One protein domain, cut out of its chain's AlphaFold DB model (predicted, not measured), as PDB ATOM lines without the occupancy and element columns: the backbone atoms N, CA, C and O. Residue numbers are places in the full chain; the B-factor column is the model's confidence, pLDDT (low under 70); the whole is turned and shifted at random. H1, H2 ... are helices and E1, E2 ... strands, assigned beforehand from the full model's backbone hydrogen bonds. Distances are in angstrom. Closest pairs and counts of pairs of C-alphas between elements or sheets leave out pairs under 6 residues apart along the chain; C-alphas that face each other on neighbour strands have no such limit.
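Overview. This is residues 153 to 244 of the 246 residues of an uncharacterized protein of Acetobacter sp. CAG:977 (UniProt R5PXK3). A strongly twisted sheet of five strands curls round one helix, H1, which covers one of its faces. A two-stranded hairpin, E5 and E6, makes an arm at one end of the long axis, where E4 runs on into E5 across a break of 2 residues. The printed part has 92 residues, with one named helix and seven named strands in the order E1 E2 E3 H1 E4 E5 E6 E7; the larger sheet runs E1 E2 E3 E7 E4, all antiparallel, and the class is mixed, helices and strands. The whole is compact, with a radius of gyration of the C-alphas of 13.4 A, yet elongated in outline, 46 by 29 by 20 A.

Arrangement. Begin with E1, residues 153 to 159, E2, residues 162 to 169, and E3, residues 176 to 183: they form a meander, each strand the antiparallel neighbour of the one before, and both successive pairs are hairpins. Look for N 155 and O 166, 2.9 A apart, between E1 and E2, and N 167 and O 180, 2.8 A, between E2 and E3. Next comes E7, residues 235 to 243, where N 179 and O 238 of E3 and E7 are 3.0 A apart. Beyond it is the edge strand E4, residues 208 to 216, with N 210 and O 241 of E4 and E7 2.9 A apart. H1, residues 188 to 202, is on this sheet, in two layers, the helix on one face; every O i to N i+4 pair in it is within hydrogen-bond range. The closest C-alphas of H1 and E1 are Leu 194 and Ile 159, 5.9 A apart. E3, H1 and E4 make a split strand-helix-strand unit, its two strands the same way with E7 between them, and its crossover is right-handed. E4 bends by 53 degrees at residue 212 and runs on into E5, residues 219 to 223, at 51 degrees. E5 forms a hairpin with E6, residues 226 to 230, with N 221 and O 228 2.9 A apart. H1 is apart from both E5 and E6.

Along the chain. Find C-alpha 153 at (-30.490, -17.742, -56.777), where E1 begins. E2 measures 22.4 A from first to last C-alpha, E3 22.7 A, E4 23.9 A and E7 25.8 A. H1 starts at C-alpha 188, (-16.756, -11.172, -41.001), and covers 20.7 A. E7 ends at C-alpha 243, (-30.431, -32.032, -38.542).

Size, cuts and confidence. The C-alphas of Lys 224 and Leu 244 are the two farthest apart, 46.5 A. The printed part has no cut and no long link. Mean pLDDT of the printed part is 81.5; look for values under 70 at residues 172 to 174, 206 to 207, 220 to 231 and 244.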
ATOM      1  N   GLU A 153     -29.435 -18.732 -56.921       72.94
ATOM      2  CA  GLU A 153     -30.490 -17.742 -56.777       72.94
ATOM      3  C   GLU A 153     -29.923 -16.568 -55.978       72.94
ATOM      4  O   GLU A 153     -29.653 -16.686 -54.782       72.94
ATOM      5  N   ARG A 154     -29.709 -15.444 -56.667       80.25
ATOM      6  CA  ARG A 154     -29.247 -14.201 -56.059       80.25
ATOM      7  C   ARG A 154     -30.430 -13.401 -55.542       80.25
ATOM      8  O   ARG A 154     -31.298 -12.995 -56.316       80.25
ATOM      9  N   ARG A 155     -30.399 -13.067 -54.256       85.12
ATOM     10  CA  ARG A 155     -31.333 -12.128 -53.628       85.12
ATOM     11  C   ARG A 155     -30.607 -11.046 -52.842       85.12
ATOM     12  O   ARG A 155     -29.483 -11.231 -52.374       85.12
ATOM     13  N   TRP A 156     -31.285  -9.914 -52.694       88.69
ATOM     14  CA  TRP A 156     -30.878  -8.871 -51.763       88.69
ATOM     15  C   TRP A 156     -31.300  -9.233 -50.348       88.69
ATOM     16  O   TRP A 156     -32.428  -9.673 -50.123       88.69
ATOM     17  N   ASP A 157     -30.408  -8.984 -49.400       94.56
ATOM     18  CA  ASP A 157     -30.707  -9.055 -47.978       94.56
ATOM     19  C   ASP A 157     -29.915  -7.989 -47.203       94.56
ATOM     20  O   ASP A 157     -29.156  -7.210 -47.785       94.56
ATOM     21  N   LYS A 158     -30.112  -7.914 -45.888       93.69
ATOM     22  CA  LYS A 158     -29.411  -6.991 -45.000       93.69
ATOM     23  C   LYS A 158     -29.219  -7.540 -43.587       93.69
ATOM     24  O   LYS A 158     -30.046  -8.297 -43.067       93.69
ATOM     25  N   ILE A 159     -28.164  -7.065 -42.935       92.38
ATOM     26  CA  ILE A 159     -27.882  -7.243 -41.505       92.38
ATOM     27  C   ILE A 159     -27.472  -5.885 -40.932       92.38
ATOM     28  O   ILE A 159     -26.588  -5.245 -41.479       92.38
ATOM     29  N   ASP A 160     -28.151  -5.401 -39.891       89.81
ATOM     30  CA  ASP A 160     -27.821  -4.134 -39.210       89.81
ATOM     31  C   ASP A 160     -27.525  -2.946 -40.165       89.81
ATOM     32  O   ASP A 160     -26.556  -2.212 -40.003       89.81
ATOM     33  N   ASN A 161     -28.381  -2.758 -41.182       89.69
ATOM     34  CA  ASN A 161     -28.270  -1.757 -42.264       89.69
ATOM     35  C   ASN A 161     -27.116  -1.944 -43.268       89.69
ATOM     36  O   ASN A 161     -26.963  -1.127 -44.175       89.69
ATOM     37  N   ILE A 162     -26.355  -3.028 -43.171       93.50
ATOM     38  CA  ILE A 162     -25.381  -3.444 -44.180       93.50
ATOM     39  C   ILE A 162     -26.117  -4.280 -45.226       93.50
ATOM     40  O   ILE A 162     -26.729  -5.298 -44.897       93.50
ATOM     41  N   ASN A 163     -26.067  -3.848 -46.486       93.50
ATOM     42  CA  ASN A 163     -26.649  -4.598 -47.596       93.50
ATOM     43  C   ASN A 163     -25.793  -5.821 -47.927       93.50
ATOM     44  O   ASN A 163     -24.565  -5.787 -47.810       93.50
ATOM     45  N   ALA A 164     -26.443  -6.875 -48.406       92.62
ATOM     46  CA  ALA A 164     -25.802  -8.115 -48.790       92.62
ATOM     47  C   ALA A 164     -26.404  -8.682 -50.077       92.62
ATOM     48  O   ALA A 164     -27.623  -8.646 -50.269       92.62
ATOM     49  N   TYR A 165     -25.555  -9.275 -50.914       89.19
ATOM     50  CA  TYR A 165     -26.005 -10.313 -51.832       89.19
ATOM     51  C   TYR A 165     -25.949 -11.660 -51.136       89.19
ATOM     52  O   TYR A 165     -24.940 -12.004 -50.518       89.19
ATOM     53  N   VAL A 166     -27.034 -12.412 -51.268       90.00
ATOM     54  CA  VAL A 166     -27.129 -13.797 -50.830       90.00
ATOM     55  C   VAL A 166     -27.402 -14.639 -52.061       90.00
ATOM     56  O   VAL A 166     -28.423 -14.466 -52.722       90.00
ATOM     57  N   ASP A 167     -26.474 -15.531 -52.354       85.19
ATOM     58  CA  ASP A 167     -26.521 -16.469 -53.461       85.19
ATOM     59  C   ASP A 167     -26.738 -17.866 -52.886       85.19
ATOM     60  O   ASP A 167     -25.905 -18.343 -52.117       85.19
ATOM     61  N   THR A 168     -27.836 -18.535 -53.225       82.56
ATOM     62  CA  THR A 168     -28.123 -19.897 -52.743       82.56
ATOM     63  C   THR A 168     -28.105 -20.905 -53.880       82.56
ATOM     64  O   THR A 168     -28.764 -20.707 -54.900       82.56
ATOM     65  N   LEU A 169     -27.370 -22.003 -53.699       76.69
ATOM     66  CA  LEU A 169     -27.407 -23.131 -54.630       76.69
ATOM     67  C   LEU A 169     -28.555 -24.086 -54.278       76.69
ATOM     68  O   LEU A 169     -28.972 -24.141 -53.116       76.69
ATOM     69  N   PRO A 170     -29.041 -24.873 -55.254       73.19
ATOM     70  CA  PRO A 170     -29.960 -25.965 -54.972       73.19
ATOM     71  C   PRO A 170     -29.389 -26.918 -53.916       73.19
ATOM     72  O   PRO A 170     -28.188 -27.188 -53.893       73.19
ATOM     73  N   VAL A 171     -30.264 -27.442 -53.058       75.62
ATOM     74  CA  VAL A 171     -29.884 -28.418 -52.026       75.62
ATOM     75  C   VAL A 171     -29.455 -29.723 -52.689       75.62
ATOM     76  O   VAL A 171     -30.180 -30.251 -53.541       75.62
ATOM     77  N   ASN A 172     -28.301 -30.236 -52.275       67.25
ATOM     78  CA  ASN A 172     -27.773 -31.503 -52.764       67.25
ATOM     79  C   ASN A 172     -28.557 -32.710 -52.204       67.25
ATOM     80  O   ASN A 172     -29.248 -32.618 -51.189       67.25
ATOM     81  N   ASN A 173     -28.393 -33.881 -52.823       60.22
ATOM     82  CA  ASN A 173     -29.004 -35.149 -52.388       60.22
ATOM     83  C   ASN A 173     -28.611 -35.598 -50.972       60.22
ATOM     84  O   ASN A 173     -29.381 -36.293 -50.317       60.22
ATOM     85  N   ASP A 174     -27.424 -35.222 -50.503       68.62
ATOM     86  CA  ASP A 174     -26.949 -35.478 -49.138       68.62
ATOM     87  C   ASP A 174     -27.515 -34.479 -48.112       68.62
ATOM     88  O   ASP A 174     -27.120 -34.486 -46.946       68.62
ATOM     89  N   GLY A 175     -28.441 -33.613 -48.537       74.00
ATOM     90  CA  GLY A 175     -29.018 -32.557 -47.713       74.00
ATOM     91  C   GLY A 175     -28.083 -31.367 -47.517       74.00
ATOM     92  O   GLY A 175     -28.354 -30.532 -46.656       74.00
ATOM     93  N   LEU A 176     -26.978 -31.270 -48.270       78.38
ATOM     94  CA  LEU A 176     -26.076 -30.125 -48.190       78.38
ATOM     95  C   LEU A 176     -26.726 -28.885 -48.815       78.38
ATOM     96  O   LEU A 176     -26.932 -28.799 -50.028       78.38
ATOM     97  N   HIS A 177     -26.980 -27.894 -47.970       85.75
ATOM     98  CA  HIS A 177     -27.307 -26.532 -48.360       85.75
ATOM     99  C   HIS A 177     -26.017 -25.735 -48.529       85.75
ATOM    100  O   HIS A 177     -25.094 -25.844 -47.718       85.75
ATOM    101  N   GLN A 178     -25.956 -24.908 -49.570       87.38
ATOM    102  CA  GLN A 178     -24.804 -24.052 -49.834       87.38
ATOM    103  C   GLN A 178     -25.270 -22.636 -50.145       87.38
ATOM    104  O   GLN A 178     -26.178 -22.433 -50.954       87.38
ATOM    105  N   MET A 179     -24.619 -21.655 -49.526       90.44
ATOM    106  CA  MET A 179     -24.857 -20.245 -49.817       90.44
ATOM    107  C   MET A 179     -23.564 -19.435 -49.820       90.44
ATOM    108  O   MET A 179     -22.627 -19.744 -49.083       90.44
ATOM    109  N   ARG A 180     -23.542 -18.371 -50.615       90.56
ATOM    110  CA  ARG A 180     -22.503 -17.348 -50.618       90.56
ATOM    111  C   ARG A 180     -23.122 -16.022 -50.219       90.56
ATOM    112  O   ARG A 180     -24.182 -15.645 -50.711       90.56
ATOM    113  N   ILE A 181     -22.449 -15.313 -49.325       91.69
ATOM    114  CA  ILE A 181     -22.861 -14.000 -48.846       91.69
ATOM    115  C   ILE A 181     -21.755 -13.017 -49.174       91.69
ATOM    116  O   ILE A 181     -20.629 -13.184 -48.708       91.69
ATOM    117  N   ARG A 182     -22.100 -11.971 -49.921       90.81
ATOM    118  CA  ARG A 182     -21.254 -10.797 -50.121       90.81
ATOM    119  C   ARG A 182     -21.852  -9.615 -49.378       90.81
ATOM    120  O   ARG A 182     -22.923  -9.145 -49.760       90.81
ATOM    121  N   LEU A 183     -21.154  -9.111 -48.365       91.94
ATOM    122  CA  LEU A 183     -21.532  -7.866 -47.699       91.94
ATOM    123  C   LEU A 183     -20.976  -6.640 -48.431       91.94
ATOM    124  O   LEU A 183     -19.848  -6.639 -48.918       91.94
ATOM    125  N   PHE A 184     -21.757  -5.564 -48.452       89.00
ATOM    126  CA  PHE A 184     -21.341  -4.249 -48.938       89.00
ATOM    127  C   PHE A 184     -20.871  -3.369 -47.769       89.00
ATOM    128  O   PHE A 184     -21.468  -2.335 -47.474       89.00
ATOM    129  N   GLY A 185     -19.817  -3.822 -47.084       88.00
ATOM    130  CA  GLY A 185     -19.284  -3.245 -45.845       88.00
ATOM    131  C   GLY A 185     -19.417  -4.198 -44.653       88.00
ATOM    132  O   GLY A 185     -19.737  -5.370 -44.823       88.00
ATOM    133  N   GLY A 186     -19.197  -3.692 -43.438       87.62
ATOM    134  CA  GLY A 186     -19.293  -4.497 -42.215       87.62
ATOM    135  C   GLY A 186     -18.078  -5.390 -41.961       87.62
ATOM    136  O   GLY A 186     -16.972  -5.101 -42.414       87.62
ATOM    137  N   THR A 187     -18.285  -6.445 -41.171       90.44
ATOM    138  CA  THR A 187     -17.237  -7.373 -40.730       90.44
ATOM    139  C   THR A 187     -17.576  -8.831 -41.042       90.44
ATOM    140  O   THR A 187     -18.732  -9.205 -41.251       90.44
ATOM    141  N   VAL A 188     -16.571  -9.709 -40.949       87.00
ATOM    142  CA  VAL A 188     -16.756 -11.172 -41.001       87.00
ATOM    143  C   VAL A 188     -17.792 -11.659 -39.977       87.00
ATOM    144  O   VAL A 188     -18.544 -12.593 -40.252       87.00
ATOM    145  N   ASN A 189     -17.868 -11.029 -38.802       89.62
ATOM    146  CA  ASN A 189     -18.849 -11.395 -37.779       89.62
ATOM    147  C   ASN A 189     -20.280 -11.022 -38.189       89.62
ATOM    148  O   ASN A 189     -21.202 -11.788 -37.909       89.62
ATOM    149  N   ASP A 190     -20.470  -9.905 -38.892       92.38
ATOM    150  CA  ASP A 190     -21.773  -9.534 -39.457       92.38
ATOM    151  C   ASP A 190     -22.199 -10.536 -40.533       92.38
ATOM    152  O   ASP A 190     -23.356 -10.960 -40.560       92.38
ATOM    153  N   ASN A 191     -21.243 -11.003 -41.346       92.38
ATOM    154  CA  ASN A 191     -21.487 -12.032 -42.356       92.38
ATOM    155  C   ASN A 191     -21.945 -13.340 -41.690       92.38
ATOM    156  O   ASN A 191     -23.004 -13.868 -42.019       92.38
ATOM    157  N   LYS A 192     -21.240 -13.790 -40.644       92.06
ATOM    158  CA  LYS A 192     -21.621 -14.979 -39.858       92.06
ATOM    159  C   LYS A 192     -22.981 -14.840 -39.172       92.06
ATOM    160  O   LYS A 192     -23.719 -15.822 -39.079       92.06
ATOM    161  N   ARG A 193     -23.334 -13.648 -38.680       93.19
ATOM    162  CA  ARG A 193     -24.655 -13.385 -38.084       93.19
ATOM    163  C   ARG A 193     -25.764 -13.477 -39.125       93.19
ATOM    164  O   ARG A 193     -26.778 -14.123 -38.861       93.19
ATOM    165  N   LEU A 194     -25.555 -12.885 -40.301       93.69
ATOM    166  CA  LEU A 194     -26.471 -13.014 -41.430       93.69
ATOM    167  C   LEU A 194     -26.600 -14.480 -41.862       93.69
ATOM    168  O   LEU A 194     -27.714 -14.989 -41.949       93.69
ATOM    169  N   ALA A 195     -25.479 -15.186 -42.021       92.25
ATOM    170  CA  ALA A 195     -25.448 -16.605 -42.352       92.25
ATOM    171  C   ALA A 195     -26.257 -17.442 -41.358       92.25
ATOM    172  O   ALA A 195     -27.117 -18.219 -41.760       92.25
ATOM    173  N   ARG A 196     -26.049 -17.248 -40.051       92.00
ATOM    174  CA  ARG A 196     -26.794 -17.973 -39.015       92.00
ATOM    175  C   ARG A 196     -28.301 -17.751 -39.129       92.00
ATOM    176  O   ARG A 196     -29.046 -18.715 -38.998       92.00
ATOM    177  N   ARG A 197     -28.744 -16.513 -39.372       93.12
ATOM    178  CA  ARG A 197     -30.168 -16.209 -39.580       93.12
ATOM    179  C   ARG A 197     -30.715 -16.967 -40.791       93.12
ATOM    180  O   ARG A 197     -31.710 -17.660 -40.663       93.12
ATOM    181  N   LEU A 198     -30.020 -16.898 -41.925       92.56
ATOM    182  CA  LEU A 198     -30.433 -17.559 -43.168       92.56
ATOM    183  C   LEU A 198     -30.461 -19.087 -43.046       92.56
ATOM    184  O   LEU A 198     -31.341 -19.726 -43.611       92.56
ATOM    185  N   ILE A 199     -29.517 -19.668 -42.304       90.62
ATOM    186  CA  ILE A 199     -29.483 -21.105 -42.013       90.62
ATOM    187  C   ILE A 199     -30.682 -21.505 -41.156       90.62
ATOM    188  O   ILE A 199     -31.336 -22.497 -41.456       90.62
ATOM    189  N   LEU A 200     -30.983 -20.733 -40.109       88.75
ATOM    190  CA  LEU A 200     -32.160 -20.979 -39.278       88.75
ATOM    191  C   LEU A 200     -33.439 -20.897 -40.113       88.75
ATOM    192  O   LEU A 200     -34.259 -21.796 -40.010       88.75
ATOM    193  N   ASP A 201     -33.571 -19.892 -40.981       88.94
ATOM    194  CA  ASP A 201     -34.723 -19.768 -41.880       88.94
ATOM    195  C   ASP A 201     -34.830 -20.968 -42.840       88.94
ATOM    196  O   ASP A 201     -35.918 -21.491 -43.056       88.94
ATOM    197  N   ALA A 202     -33.706 -21.436 -43.394       87.50
ATOM    198  CA  ALA A 202     -33.667 -22.589 -44.297       87.50
ATOM    199  C   ALA A 202     -33.950 -23.931 -43.597       87.50
ATOM    200  O   ALA A 202     -34.414 -24.864 -44.248       87.50
ATOM    201  N   CYS A 203     -33.665 -24.029 -42.298       88.50
ATOM    202  CA  CYS A 203     -33.926 -25.205 -41.469       88.50
ATOM    203  C   CYS A 203     -35.201 -25.047 -40.607       88.50
ATOM    204  O   CYS A 203     -35.318 -25.680 -39.559       88.50
ATOM    205  N   ASP A 204     -36.153 -24.199 -41.001       83.25
ATOM    206  CA  ASP A 204     -37.441 -23.985 -40.316       83.25
ATOM    207  C   ASP A 204     -37.362 -23.500 -38.854       83.25
ATOM    208  O   ASP A 204     -38.300 -23.669 -38.080       83.25
ATOM    209  N   SER A 205     -36.273 -22.843 -38.446       71.62
ATOM    210  CA  SER A 205     -36.015 -22.216 -37.129       71.62
ATOM    211  C   SER A 205     -36.051 -23.128 -35.889       71.62
ATOM    212  O   SER A 205     -35.466 -22.779 -34.863       71.62
ATOM    213  N   THR A 206     -36.689 -24.296 -35.973       65.81
ATOM    214  CA  THR A 206     -36.882 -25.279 -34.896       65.81
ATOM    215  C   THR A 206     -35.976 -26.502 -35.035       65.81
ATOM    216  O   THR A 206     -35.964 -27.361 -34.157       65.81
ATOM    217  N   THR A 207     -35.233 -26.595 -36.138       68.50
ATOM    218  CA  THR A 207     -34.360 -27.724 -36.475       68.50
ATOM    219  C   THR A 207     -32.908 -27.356 -36.161       68.50
ATOM    220  O   THR A 207     -32.475 -26.237 -36.447       68.50
ATOM    221  N   ASP A 208     -32.140 -28.277 -35.570       83.19
ATOM    222  CA  ASP A 208     -30.704 -28.058 -35.356       83.19
ATOM    223  C   ASP A 208     -29.965 -28.086 -36.706       83.19
ATOM    224  O   ASP A 208     -30.465 -28.620 -37.697       83.19
ATOM    225  N   PHE A 209     -28.765 -27.519 -36.789       87.81
ATOM    226  CA  PHE A 209     -27.977 -27.543 -38.022       87.81
ATOM    227  C   PHE A 209     -26.498 -27.768 -37.741       87.81
ATOM    228  O   PHE A 209     -25.955 -27.376 -36.709       87.81
ATOM    229  N   LYS A 210     -25.807 -28.378 -38.705       87.94
ATOM    230  CA  LYS A 210     -24.350 -28.518 -38.671       87.94
ATOM    231  C   LYS A 210     -23.735 -27.752 -39.828       87.94
ATOM    232  O   LYS A 210     -23.974 -28.087 -40.984       87.94
ATOM    233  N   ILE A 211     -22.883 -26.786 -39.502       88.38
ATOM    234  CA  ILE A 211     -21.990 -26.159 -40.479       88.38
ATOM    235  C   ILE A 211     -20.889 -27.167 -40.819       88.38
ATOM    236  O   ILE A 211     -20.214 -27.685 -39.926       88.38
ATOM    237  N   LEU A 212     -20.742 -27.474 -42.103       83.12
ATOM    238  CA  LEU A 212     -19.681 -28.331 -42.626       83.12
ATOM    239  C   LEU A 212     -18.459 -27.514 -43.032       83.12
ATOM    240  O   LEU A 212     -17.338 -27.932 -42.761       83.12
ATOM    241  N   PHE A 213     -18.680 -26.350 -43.642       80.50
ATOM    242  CA  PHE A 213     -17.622 -25.416 -44.003       80.50
ATOM    243  C   PHE A 213     -18.101 -23.965 -43.928       80.50
ATOM    244  O   PHE A 213     -19.278 -23.657 -44.131       80.50
ATOM    245  N   ASP A 214     -17.147 -23.098 -43.610       88.31
ATOM    246  CA  ASP A 214     -17.251 -21.645 -43.564       88.31
ATOM    247  C   ASP A 214     -15.910 -21.108 -44.072       88.31
ATOM    248  O   ASP A 214     -14.914 -21.118 -43.343       88.31
ATOM    249  N   GLU A 215     -15.865 -20.660 -45.321       86.69
ATOM    250  CA  GLU A 215     -14.630 -20.268 -46.005       86.69
ATOM    251  C   GLU A 215     -14.771 -18.939 -46.756       86.69
ATOM    252  O   GLU A 215     -15.875 -18.433 -46.968       86.69
ATOM    253  N   SER A 216     -13.635 -18.330 -47.098       84.56
ATOM    254  CA  SER A 216     -13.619 -17.152 -47.970       84.56
ATOM    255  C   SER A 216     -14.025 -17.566 -49.384       84.56
ATOM    256  O   SER A 216     -13.599 -18.616 -49.859       84.56
ATOM    257  N   GLY A 217     -14.845 -16.751 -50.044       78.75
ATOM    258  CA  GLY A 217     -15.354 -17.031 -51.385       78.75
ATOM    259  C   GLY A 217     -14.967 -15.972 -52.409       78.75
ATOM    260  O   GLY A 217     -14.315 -14.974 -52.101       78.75
ATOM    261  N   ALA A 218     -15.432 -16.177 -53.638       76.56
ATOM    262  CA  ALA A 218     -15.326 -15.198 -54.713       76.56
ATOM    263  C   ALA A 218     -16.707 -14.866 -55.277       76.56
ATOM    264  O   ALA A 218     -17.536 -15.759 -55.451       76.56
ATOM    265  N   ASP A 219     -16.952 -13.596 -55.594       72.50
ATOM    266  CA  ASP A 219     -18.132 -13.111 -56.309       72.50
ATOM    267  C   ASP A 219     -17.778 -12.513 -57.674       72.50
ATOM    268  O   ASP A 219     -16.679 -12.010 -57.877       72.50
ATOM    269  N   LEU A 220     -18.728 -12.549 -58.608       68.69
ATOM    270  CA  LEU A 220     -18.671 -11.801 -59.857       68.69
ATOM    271  C   LEU A 220     -19.449 -10.497 -59.695       68.69
ATOM    272  O   LEU A 220     -20.655 -10.496 -59.425       68.69
ATOM    273  N   ALA A 221     -18.757  -9.383 -59.900       64.75
ATOM    274  CA  ALA A 221     -19.342  -8.056 -59.964       64.75
ATOM    275  C   ALA A 221     -19.235  -7.522 -61.392       64.75
ATOM    276  O   ALA A 221     -18.199  -7.666 -62.030       64.75
ATOM    277  N   GLU A 222     -20.283  -6.873 -61.892       53.62
ATOM    278  CA  GLU A 222     -20.159  -6.072 -63.106       53.62
ATOM    279  C   GLU A 222     -19.718  -4.655 -62.723       53.62
ATOM    280  O   GLU A 222     -20.420  -3.951 -61.993       53.62
ATOM    281  N   HIS A 223     -18.554  -4.231 -63.207       51.41
ATOM    282  CA  HIS A 223     -18.046  -2.873 -63.063       51.41
ATOM    283  C   HIS A 223     -17.764  -2.292 -64.450       51.41
ATOM    284  O   HIS A 223     -16.948  -2.809 -65.207       51.41
ATOM    285  N   LYS A 224     -18.470  -1.211 -64.813       56.88
ATOM    286  CA  LYS A 224     -18.308  -0.507 -66.105       56.88
ATOM    287  C   LYS A 224     -18.401  -1.427 -67.340       56.88
ATOM    288  O   LYS A 224     -17.691  -1.224 -68.321       56.88
ATOM    289  N   GLY A 225     -19.277  -2.432 -67.295       40.53
ATOM    290  CA  GLY A 225     -19.464  -3.394 -68.389       40.53
ATOM    291  C   GLY A 225     -18.393  -4.487 -68.472       40.53
ATOM    292  O   GLY A 225     -18.379  -5.250 -69.438       40.53
ATOM    293  N   GLN A 226     -17.497  -4.581 -67.485       43.66
ATOM    294  CA  GLN A 226     -16.551  -5.683 -67.324       43.66
ATOM    295  C   GLN A 226     -16.907  -6.511 -66.089       43.66
ATOM    296  O   GLN A 226     -17.367  -5.982 -65.080       43.66
ATOM    297  N   ILE A 227     -16.717  -7.828 -66.183       56.69
ATOM    298  CA  ILE A 227     -16.899  -8.735 -65.051       56.69
ATOM    299  C   ILE A 227     -15.594  -8.764 -64.257       56.69
ATOM    300  O   ILE A 227     -14.564  -9.193 -64.776       56.69
ATOM    301  N   GLU A 228     -15.661  -8.352 -63.000       61.81
ATOM    302  CA  GLU A 228     -14.569  -8.395 -62.035       61.81
ATOM    303  C   GLU A 228     -14.826  -9.491 -60.994       61.81
ATOM    304  O   GLU A 228     -15.970  -9.740 -60.598       61.81
ATOM    305  N   ILE A 229     -13.751 -10.143 -60.547       63.41
ATOM    306  CA  ILE A 229     -13.799 -11.068 -59.415       63.41
ATOM    307  C   ILE A 229     -13.567 -10.267 -58.139       63.41
ATOM    308  O   ILE A 229     -12.539  -9.611 -57.985       63.41
ATOM    309  N   VAL A 230     -14.517 -10.357 -57.216       69.56
ATOM    310  CA  VAL A 230     -14.424  -9.790 -55.874       69.56
ATOM    311  C   VAL A 230     -14.187 -10.934 -54.903       69.56
ATOM    312  O   VAL A 230     -15.085 -11.735 -54.658       69.56
ATOM    313  N   SER A 231     -12.974 -11.025 -54.370       68.75
ATOM    314  CA  SER A 231     -12.578 -12.021 -53.371       68.75
ATOM    315  C   SER A 231     -11.930 -11.306 -52.188       68.75
ATOM    316  O   SER A 231     -10.708 -11.162 -52.124       68.75
ATOM    317  N   ASP A 232     -12.762 -10.789 -51.291       77.50
ATOM    318  CA  ASP A 232     -12.344 -10.155 -50.042       77.50
ATOM    319  C   ASP A 232     -13.025 -10.836 -48.843       77.50
ATOM    320  O   ASP A 232     -13.872 -11.718 -49.005       77.50
ATOM    321  N   ASP A 233     -12.665 -10.424 -47.626       76.19
ATOM    322  CA  ASP A 233     -13.195 -11.009 -46.385       76.19
ATOM    323  C   ASP A 233     -14.719 -10.844 -46.220       76.19
ATOM    324  O   ASP A 233     -15.330 -11.514 -45.379       76.19
ATOM    325  N   ASN A 234     -15.354  -9.979 -47.018       81.88
ATOM    326  CA  ASN A 234     -16.797  -9.764 -47.005       81.88
ATOM    327  C   ASN A 234     -17.550 -10.751 -47.898       81.88
ATOM    328  O   ASN A 234     -18.782 -10.791 -47.820       81.88
ATOM    329  N   VAL A 235     -16.844 -11.550 -48.705       86.50
ATOM    330  CA  VAL A 235     -17.405 -12.659 -49.480       86.50
ATOM    331  C   VAL A 235     -17.108 -13.972 -48.769       86.50
ATOM    332  O   VAL A 235     -15.966 -14.423 -48.693       86.50
ATOM    333  N   ARG A 236     -18.155 -14.620 -48.257       89.81
ATOM    334  CA  ARG A 236     -18.036 -15.903 -47.558       89.81
ATOM    335  C   ARG A 236     -18.978 -16.949 -48.104       89.81
ATOM    336  O   ARG A 236     -20.088 -16.637 -48.529       89.81
ATOM    337  N   VAL A 237     -18.514 -18.188 -48.067       88.44
ATOM    338  CA  VAL A 237     -19.211 -19.374 -48.544       88.44
ATOM    339  C   VAL A 237     -19.472 -20.297 -47.362       88.44
ATOM    340  O   VAL A 237     -18.581 -20.598 -46.568       88.44
ATOM    341  N   TYR A 238     -20.719 -20.742 -47.256       89.38
ATOM    342  CA  TYR A 238     -21.212 -21.589 -46.182       89.38
ATOM    343  C   TYR A 238     -21.807 -22.864 -46.755       89.38
ATOM    344  O   TYR A 238     -22.606 -22.817 -47.694       89.38
ATOM    345  N   GLY A 239     -21.464 -23.989 -46.136       88.00
ATOM    346  CA  GLY A 239     -22.076 -25.288 -46.377       88.00
ATOM    347  C   GLY A 239     -22.625 -25.846 -45.082       88.00
ATOM    348  O   GLY A 239     -21.906 -25.905 -44.082       88.00
ATOM    349  N   PHE A 240     -23.887 -26.257 -45.075       88.94
ATOM    350  CA  PHE A 240     -24.548 -26.756 -43.876       88.94
ATOM    351  C   PHE A 240     -25.586 -27.830 -44.188       88.94
ATOM    352  O   PHE A 240     -26.104 -27.915 -45.297       88.94
ATOM    353  N   VAL A 241     -25.893 -28.647 -43.186       88.75
ATOM    354  CA  VAL A 241     -26.978 -29.634 -43.229       88.75
ATOM    355  C   VAL A 241     -27.958 -29.351 -42.094       88.75
ATOM    356  O   VAL A 241     -27.530 -29.082 -40.965       88.75
ATOM    357  N   CYS A 242     -29.258 -29.419 -42.379       89.25
ATOM    358  CA  CYS A 242     -30.297 -29.382 -41.351       89.25
ATOM    359  C   CYS A 242     -30.386 -30.765 -40.682       89.25
ATOM    360  O   CYS A 242     -30.433 -31.793 -41.358       89.25
ATOM    361  N   ARG A 243     -30.359 -30.810 -39.351       79.12
ATOM    362  CA  ARG A 243     -30.431 -32.032 -38.542       79.12
ATOM    363  C   ARG A 243     -31.771 -32.101 -37.834       79.12
ATOM    364  O   ARG A 243     -32.076 -31.238 -37.018       79.12
ATOM    365  N   LEU A 244     -32.517 -33.176 -38.067       57.50
ATOM    366  CA  LEU A 244     -33.662 -33.494 -37.221       57.50
ATOM    367  C   LEU A 244     -33.173 -33.627 -35.773       57.50
ATOM    368  O   LEU A 244     -32.241 -34.387 -35.496       57.50
TER     369      LEU A 244